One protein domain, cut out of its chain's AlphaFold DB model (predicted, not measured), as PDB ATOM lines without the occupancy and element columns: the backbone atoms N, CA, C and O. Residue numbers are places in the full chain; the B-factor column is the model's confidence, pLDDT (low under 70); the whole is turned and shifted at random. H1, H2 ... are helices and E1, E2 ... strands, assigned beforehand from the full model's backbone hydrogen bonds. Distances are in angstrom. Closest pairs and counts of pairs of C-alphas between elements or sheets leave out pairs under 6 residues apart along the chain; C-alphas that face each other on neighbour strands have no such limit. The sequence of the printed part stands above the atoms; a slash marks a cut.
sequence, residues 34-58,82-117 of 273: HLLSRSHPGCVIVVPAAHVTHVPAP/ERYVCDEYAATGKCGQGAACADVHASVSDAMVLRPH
ATOM      1  N   HIS A  34     -29.567  -3.281  24.686       72.69
ATOM      2  CA  HIS A  34     -28.539  -3.147  25.706       72.69
ATOM      3  C   HIS A  34     -29.151  -3.516  27.055       72.69
ATOM      4  O   HIS A  34     -30.079  -2.849  27.510       72.69
ATOM      5  N   LEU A  35     -28.665  -4.595  27.660       74.94
ATOM      6  CA  LEU A  35     -29.216  -5.166  28.886       74.94
ATOM      7  C   LEU A  35     -28.119  -5.257  29.951       74.94
ATOM      8  O   LEU A  35     -27.005  -5.674  29.657       74.94
ATOM      9  N   LEU A  36     -28.401  -4.863  31.183       71.06
ATOM     10  CA  LEU A  36     -27.493  -5.003  32.319       71.06
ATOM     11  C   LEU A  36     -27.496  -6.454  32.824       71.06
ATOM     12  O   LEU A  36     -28.516  -7.140  32.759       71.06
ATOM     13  N   SER A  37     -26.373  -6.915  33.374       72.56
ATOM     14  CA  SER A  37     -26.325  -8.166  34.147       72.56
ATOM     15  C   SER A  37     -26.323  -7.851  35.640       72.56
ATOM     16  O   SER A  37     -25.572  -6.980  36.085       72.56
ATOM     17  N   ARG A  38     -27.143  -8.565  36.421       68.50
ATOM     18  CA  ARG A  38     -27.095  -8.489  37.892       68.50
ATOM     19  C   ARG A  38     -25.880  -9.242  38.431       68.50
ATOM     20  O   ARG A  38     -25.200  -8.738  39.319       68.50
ATOM     21  N   SER A  39     -25.570 -10.393  37.834       64.62
ATOM     22  CA  SER A  39     -24.369 -11.177  38.139       64.62
ATOM     23  C   SER A  39     -23.058 -10.431  37.856       64.62
ATOM     24  O   SER A  39     -22.059 -10.669  38.530       64.62
ATOM     25  N   HIS A  40     -23.049  -9.505  36.890       60.50
ATOM     26  CA  HIS A  40     -21.867  -8.713  36.534       60.50
ATOM     27  C   HIS A  40     -22.176  -7.207  36.562       60.50
ATOM     28  O   HIS A  40     -22.481  -6.617  35.517       60.50
ATOM     29  N   PRO A  41     -22.087  -6.551  37.736       57.28
ATOM     30  CA  PRO A  41     -22.365  -5.124  37.850       57.28
ATOM     31  C   PRO A  41     -21.400  -4.307  36.974       57.28
ATOM     32  O   PRO A  41     -20.180  -4.415  37.087       57.28
ATOM     33  N   GLY A  42     -21.959  -3.487  36.080       58.22
ATOM     34  CA  GLY A  42     -21.208  -2.670  35.115       58.22
ATOM     35  C   GLY A  42     -20.992  -3.316  33.739       58.22
ATOM     36  O   GLY A  42     -20.510  -2.647  32.820       58.22
ATOM     37  N   CYS A  43     -21.383  -4.579  33.557       60.59
ATOM     38  CA  CYS A  43     -21.385  -5.242  32.255       60.59
ATOM     39  C   CYS A  43     -22.720  -5.036  31.539       60.59
ATOM     40  O   CYS A  43     -23.786  -5.122  32.151       60.59
ATOM     41  N   VAL A  44     -22.660  -4.796  30.225       65.25
ATOM     42  CA  VAL A  44     -23.855  -4.648  29.394       65.25
ATOM     43  C   VAL A  44     -23.839  -5.627  28.240       65.25
ATOM     44  O   VAL A  44     -22.980  -5.652  27.363       65.25
ATOM     45  N   ILE A  45     -24.849  -6.463  28.238       73.44
ATOM     46  CA  ILE A  45     -25.046  -7.500  27.259       73.44
ATOM     47  C   ILE A  45     -25.779  -6.859  26.087       73.44
ATOM     48  O   ILE A  45     -26.900  -6.364  26.218       73.44
ATOM     49  N   VAL A  46     -25.105  -6.818  24.940       71.62
ATOM     50  CA  VAL A  46     -25.701  -6.354  23.689       71.62
ATOM     51  C   VAL A  46     -26.272  -7.566  22.983       71.62
ATOM     52  O   VAL A  46     -25.518  -8.364  22.430       71.62
ATOM     53  N   VAL A  47     -27.593  -7.705  23.007       72.12
ATOM     54  CA  VAL A  47     -28.271  -8.863  22.424       72.12
ATOM     55  C   VAL A  47     -29.007  -8.434  21.155       72.12
ATOM     56  O   VAL A  47     -29.802  -7.487  21.205       72.12
ATOM     57  N   PRO A  48     -28.762  -9.071  19.995       71.69
ATOM     58  CA  PRO A  48     -29.589  -8.836  18.820       71.69
ATOM     59  C   PRO A  48     -31.028  -9.255  19.126       71.69
ATOM     60  O   PRO A  48     -31.260 -10.245  19.816       71.69
ATOM     61  N   ALA A  49     -32.014  -8.539  18.586       67.62
ATOM     62  CA  ALA A  49     -33.417  -8.833  18.885       67.62
ATOM     63  C   ALA A  49     -33.846 -10.261  18.492       67.62
ATOM     64  O   ALA A  49     -34.807 -10.773  19.049       67.62
ATOM     65  N   ALA A  50     -33.119 -10.914  17.579       69.19
ATOM     66  CA  ALA A  50     -33.343 -12.310  17.205       69.19
ATOM     67  C   ALA A  50     -33.108 -13.304  18.358       69.19
ATOM     68  O   ALA A  50     -33.653 -14.398  18.333       69.19
ATOM     69  N   HIS A  51     -32.293 -12.943  19.355       73.88
ATOM     70  CA  HIS A  51     -31.948 -13.825  20.478       73.88
ATOM     71  C   HIS A  51     -32.760 -13.507  21.735       73.88
ATOM     72  O   HIS A  51     -32.536 -14.104  22.785       73.88
ATOM     73  N   VAL A  52     -33.695 -12.560  21.651       79.06
ATOM     74  CA  VAL A  52     -34.568 -12.170  22.756       79.06
ATOM     75  C   VAL A  52     -35.845 -12.988  22.660       79.06
ATOM     76  O   VAL A  52     -36.564 -12.909  21.669       79.06
ATOM     77  N   THR A  53     -36.134 -13.764  23.699       80.81
ATOM     78  CA  THR A  53     -37.295 -14.657  23.738       80.81
ATOM     79  C   THR A  53     -38.465 -14.050  24.498       80.81
ATOM     80  O   THR A  53     -39.615 -14.311  24.151       80.81
ATOM     81  N   HIS A  54     -38.201 -13.201  25.494       79.94
ATOM     82  CA  HIS A  54     -39.250 -12.523  26.250       79.94
ATOM     83  C   HIS A  54     -38.804 -11.145  26.750       79.94
ATOM     84  O   HIS A  54     -37.708 -10.993  27.291       79.94
ATOM     85  N   VAL A  55     -39.685 -10.148  26.606       78.50
ATOM     86  CA  VAL A  55     -39.530  -8.799  27.167       78.50
ATOM     87  C   VAL A  55     -40.770  -8.486  28.007       78.50
ATOM     88  O   VAL A  55     -41.868  -8.474  27.448       78.50
ATOM     89  N   PRO A  56     -40.630  -8.194  29.310       73.69
ATOM     90  CA  PRO A  56     -41.776  -7.883  30.154       73.69
ATOM     91  C   PRO A  56     -42.458  -6.579  29.704       73.69
ATOM     92  O   PRO A  56     -41.809  -5.607  29.299       73.69
ATOM     93  N   ALA A  57     -43.791  -6.551  29.799       59.34
ATOM     94  CA  ALA A  57     -44.664  -5.475  29.320       59.34
ATOM     95  C   ALA A  57     -44.240  -4.027  29.681       59.34
ATOM     96  O   ALA A  57     -44.287  -3.178  28.784       59.34
ATOM     97  N   PRO A  58     -43.764  -3.696  30.905       58.72
ATOM     98  CA  PRO A  58     -43.327  -2.329  31.218       58.72
ATOM     99  C   PRO A  58     -42.105  -1.854  30.404       58.72
ATOM    100  O   PRO A  58     -41.860  -0.652  30.310       58.72
ATOM    101  N   GLU A  82     -33.424   0.791  33.840       61.03
ATOM    102  CA  GLU A  82     -32.442  -0.293  33.932       61.03
ATOM    103  C   GLU A  82     -33.090  -1.626  33.530       61.03
ATOM    104  O   GLU A  82     -33.987  -2.134  34.201       61.03
ATOM    105  N   ARG A  83     -32.682  -2.173  32.380       72.38
ATOM    106  CA  ARG A  83     -33.182  -3.452  31.862       72.38
ATOM    107  C   ARG A  83     -32.191  -4.534  32.230       72.38
ATOM    108  O   ARG A  83     -31.053  -4.455  31.781       72.38
ATOM    109  N   TYR A  84     -32.614  -5.540  32.978       79.25
ATOM    110  CA  TYR A  84     -31.744  -6.646  33.369       79.25
ATOM    111  C   TYR A  84     -32.010  -7.891  32.526       79.25
ATOM    112  O   TYR A  84     -33.154  -8.159  32.156       79.25
ATOM    113  N   VAL A  85     -30.952  -8.642  32.213       83.81
ATOM    114  CA  VAL A  85     -31.071 -10.022  31.718       83.81
ATOM    115  C   VAL A  85     -31.349 -10.937  32.903       83.81
ATOM    116  O   VAL A  85     -30.726 -10.789  33.953       83.81
ATOM    117  N   CYS A  86     -32.261 -11.891  32.734       84.06
ATOM    118  CA  CYS A  86     -32.463 -12.954  33.709       84.06
ATOM    119  C   CYS A  86     -31.233 -13.873  33.744       84.06
ATOM    120  O   CYS A  86     -30.918 -14.529  32.748       84.06
ATOM    121  N   ASP A  87     -30.564 -13.948  34.895       80.56
ATOM    122  CA  ASP A  87     -29.344 -14.745  35.064       80.56
ATOM    123  C   ASP A  87     -29.618 -16.260  34.945       80.56
ATOM    124  O   ASP A  87     -28.836 -16.988  34.336       80.56
ATOM    125  N   GLU A  88     -30.763 -16.740  35.445       81.31
ATOM    126  CA  GLU A  88     -31.160 -18.157  35.373       81.31
ATOM    127  C   GLU A  88     -31.406 -18.600  33.923       81.31
ATOM    128  O   GLU A  88     -30.907 -19.639  33.480       81.31
ATOM    129  N   TYR A  89     -32.106 -17.760  33.153       83.12
ATOM    130  CA  TYR A  89     -32.338 -17.996  31.733       83.12
ATOM    131  C   TYR A  89     -31.042 -17.894  30.925       83.12
ATOM    132  O   TYR A  89     -30.819 -18.702  30.027       83.12
ATOM    133  N   ALA A  90     -30.171 -16.933  31.242       80.19
ATOM    134  CA  ALA A  90     -28.880 -16.788  30.578       80.19
ATOM    135  C   ALA A  90     -27.966 -18.003  30.806       80.19
ATOM    136  O   ALA A  90     -27.257 -18.407  29.888       80.19
ATOM    137  N   ALA A  91     -27.996 -18.593  32.007       77.75
ATOM    138  CA  ALA A  91     -27.161 -19.737  32.363       77.75
ATOM    139  C   ALA A  91     -27.715 -21.079  31.858       77.75
ATOM    140  O   ALA A  91     -26.948 -21.944  31.442       77.75
ATOM    141  N   THR A  92     -29.035 -21.276  31.909       80.62
ATOM    142  CA  THR A  92     -29.656 -22.596  31.675       80.62
ATOM    143  C   THR A  92     -30.552 -22.656  30.435       80.62
ATOM    144  O   THR A  92     -31.003 -23.734  30.045       80.62
ATOM    145  N   GLY A  93     -30.849 -21.510  29.815       79.56
ATOM    146  CA  GLY A  93     -31.827 -21.383  28.729       79.56
ATOM    147  C   GLY A  93     -33.282 -21.561  29.179       79.56
ATOM    148  O   GLY A  93     -34.186 -21.591  28.340       79.56
ATOM    149  N   LYS A  94     -33.529 -21.712  30.486       84.50
ATOM    150  CA  LYS A  94     -34.852 -21.921  31.083       84.50
ATOM    151  C   LYS A  94     -34.981 -21.060  32.338       84.50
ATOM    152  O   LYS A  94     -34.011 -20.804  33.031       84.50
ATOM    153  N   CYS A  95     -36.185 -20.587  32.621       85.56
ATOM    154  CA  CYS A  95     -36.480 -19.864  33.855       85.56
ATOM    155  C   CYS A  95     -37.811 -20.372  34.399       85.56
ATOM    156  O   CYS A  95     -38.775 -20.485  33.636       85.56
ATOM    157  N   GLY A  96     -37.871 -20.653  35.703       84.31
ATOM    158  CA  GLY A  96     -39.086 -21.148  36.357       84.31
ATOM    159  C   GLY A  96     -40.257 -20.160  36.307       84.31
ATOM    160  O   GLY A  96     -41.411 -20.572  36.360       84.31
ATOM    161  N   GLN A  97     -39.969 -18.866  36.137       81.50
ATOM    162  CA  GLN A  97     -40.974 -17.801  36.047       81.50
ATOM    163  C   GLN A  97     -41.542 -17.611  34.629       81.50
ATOM    164  O   GLN A  97     -42.537 -16.909  34.454       81.50
ATOM    165  N   GLY A  98     -40.931 -18.213  33.600       81.00
ATOM    166  CA  GLY A  98     -41.416 -18.135  32.218       81.00
ATOM    167  C   GLY A  98     -41.715 -16.700  31.755       81.00
ATOM    168  O   GLY A  98     -40.903 -15.795  31.930       81.00
ATOM    169  N   ALA A  99     -42.895 -16.472  31.176       77.00
ATOM    170  CA  ALA A  99     -43.329 -15.148  30.713       77.00
ATOM    171  C   ALA A  99     -43.713 -14.170  31.848       77.00
ATOM    172  O   ALA A  99     -43.931 -12.990  31.595       77.00
ATOM    173  N   ALA A 100     -43.794 -14.631  33.100       79.12
ATOM    174  CA  ALA A 100     -44.052 -13.771  34.257       79.12
ATOM    175  C   ALA A 100     -42.760 -13.191  34.865       79.12
ATOM    176  O   ALA A 100     -42.822 -12.419  35.822       79.12
ATOM    177  N   CYS A 101     -41.590 -13.550  34.326       79.12
ATOM    178  CA  CYS A 101     -40.310 -13.056  34.814       79.12
ATOM    179  C   CYS A 101     -40.201 -11.530  34.659       79.12
ATOM    180  O   CYS A 101     -40.509 -10.971  33.603       79.12
ATOM    181  N   ALA A 102     -39.739 -10.861  35.719       79.94
ATOM    182  CA  ALA A 102     -39.543  -9.411  35.739       79.94
ATOM    183  C   ALA A 102     -38.328  -8.950  34.912       79.94
ATOM    184  O   ALA A 102     -38.240  -7.774  34.555       79.94
ATOM    185  N   ASP A 103     -37.413  -9.869  34.597       82.31
ATOM    186  CA  ASP A 103     -36.199  -9.612  33.825       82.31
ATOM    187  C   ASP A 103     -36.352 -10.106  32.365       82.31
ATOM    188  O   ASP A 103     -37.239 -10.891  32.020       82.31
ATOM    189  N   VAL A 104     -35.490  -9.625  31.465       84.31
ATOM    190  CA  VAL A 104     -35.514  -9.971  30.033       84.31
ATOM    191  C   VAL A 104     -34.908 -11.359  29.816       84.31
ATOM    192  O   VAL A 104     -33.797 -11.634  30.273       84.31
ATOM    193  N   HIS A 105     -35.597 -12.223  29.065       84.75
ATOM    194  CA  HIS A 105     -35.049 -13.512  28.638       84.75
ATOM    195  C   HIS A 105     -34.418 -13.370  27.265       84.75
ATOM    196  O   HIS A 105     -35.086 -13.028  26.283       84.75
ATOM    197  N   ALA A 106     -33.121 -13.633  27.198       82.94
ATOM    198  CA  ALA A 106     -32.396 -13.629  25.950       82.94
ATOM    199  C   ALA A 106     -31.271 -14.665  25.978       82.94
ATOM    200  O   ALA A 106     -30.647 -14.880  27.017       82.94
ATOM    201  N   SER A 107     -31.027 -15.308  24.838       73.88
ATOM    202  CA  SER A 107     -29.906 -16.226  24.661       73.88
ATOM    203  C   SER A 107     -28.606 -15.429  24.592       73.88
ATOM    204  O   SER A 107     -28.402 -14.613  23.688       73.88
ATOM    205  N   VAL A 108     -27.732 -15.657  25.572       67.56
ATOM    206  CA  VAL A 108     -26.408 -15.022  25.676       67.56
ATOM    207  C   VAL A 108     -25.328 -15.895  25.013       67.56
ATOM    208  O   VAL A 108     -24.177 -15.487  24.935       67.56
ATOM    209  N   SER A 109     -25.691 -17.066  24.469       61.41
ATOM    210  CA  SER A 109     -24.761 -18.029  23.860       61.41
ATOM    211  C   SER A 109     -23.934 -17.437  22.711       61.41
ATOM    212  O   SER A 109     -22.750 -17.729  22.592       61.41
ATOM    213  N   ASP A 110     -24.526 -16.535  21.922       54.59
ATOM    214  CA  ASP A 110     -23.830 -15.806  20.847       54.59
ATOM    215  C   ASP A 110     -23.269 -14.448  21.306       54.59
ATOM    216  O   ASP A 110     -22.567 -13.755  20.568       54.59
ATOM    217  N   ALA A 111     -23.563 -14.048  22.544       55.91
ATOM    218  CA  ALA A 111     -23.004 -12.870  23.186       55.91
ATOM    219  C   ALA A 111     -21.712 -13.245  23.929       55.91
ATOM    220  O   ALA A 111     -21.536 -12.942  25.105       55.91
ATOM    221  N   MET A 112     -20.744 -13.824  23.209       44.56
ATOM    222  CA  MET A 112     -19.364 -14.015  23.692       44.56
ATOM    223  C   MET A 112     -18.642 -12.698  24.037       44.56
ATOM    224  O   MET A 112     -17.487 -12.710  24.453       44.56
ATOM    225  N   VAL A 113     -19.306 -11.549  23.893       46.69
ATOM    226  CA  VAL A 113     -18.788 -10.266  24.349       46.69
ATOM    227  C   VAL A 113     -19.793  -9.643  25.314       46.69
ATOM    228  O   VAL A 113     -20.635  -8.830  24.928       46.69
ATOM    229  N   LEU A 114     -19.680 -10.009  26.595       47.94
ATOM    230  CA  LEU A 114     -20.057  -9.134  27.707       47.94
ATOM    231  C   LEU A 114     -19.313  -7.809  27.491       47.94
ATOM    232  O   LEU A 114     -18.149  -7.674  27.854       47.94
ATOM    233  N   ARG A 115     -19.942  -6.847  26.812       47.47
ATOM    234  CA  ARG A 115     -19.324  -5.551  26.534       47.47
ATOM    235  C   ARG A 115     -19.631  -4.631  27.709       47.47
ATOM    236  O   ARG A 115     -20.790  -4.314  27.943       47.47
ATOM    237  N   PRO A 116     -18.644  -4.134  28.462       38.38
ATOM    238  CA  PRO A 116     -18.903  -3.003  29.342       38.38
ATOM    239  C   PRO A 116     -19.532  -1.893  28.492       38.38
ATOM    240  O   PRO A 116     -18.996  -1.560  27.433       38.38
ATOM    241  N   HIS A 117     -20.658  -1.308  28.911       35.69
ATOM    242  CA  HIS A 117     -21.197  -0.120  28.233       35.69
ATOM    243  C   HIS A 117     -20.410   1.117  28.629       35.69
ATOM    244  O   HIS A 117     -20.947   2.123  29.083       35.69
TER     245      HIS A 117
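What this domain is: This is residues 34 to 58 and 82 to 117 of the 273 residues of the protein "Hypothetical protein" of Neobodo designis (UniProt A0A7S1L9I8). This domain has little regular structure: a small sheet, E1 - E2 - E4, all antiparallel, makes one end, and loops with the short helix H1 and strand E3 make most of the rest. The printed part has 61 residues, in the order E1, E2, E3, H1, E4, with 21 in named elements, class mixed. It is compact, radius of gyration of the C-alphas 10.5 A, spanning 28 by 22 by 20 A.

How they stand to each other: E2, residues 43 to 47, forms a hairpin with E1, residues 34 to 37; N 45 and O 35 are 2.7 A apart. On E4, residues 114 to 116, N 115 and O 44 are 3.3 A apart. H1, residues 87 to 92, is not on the sheet; its closest C-alphas to E1 are Asp 87 and Ser 37, 7.3 A. Every O i to N i+4 pair in H1 is within hydrogen-bond range. E3, residues 52 to 54, pairs with no named strand, but pairs antiparallel with residues 105 to 106.

Where its parts are: E1 begins at C-alpha 34 (-28.539, -3.147, 25.706); E4 ends at C-alpha 116 (-18.903, -3.003, 29.342). E1 measures 10.1 A, E2 12.5 A, E3 5.9 A, H1 8.6 A, E4 6.4 A.

The domain as a whole: Residues 59 to 81 are not printed, C-alphas 58 and 82 being 11.4 A apart. H1 to E4 is a long link. Residues 108 to 117 are among those under pLDDT 70.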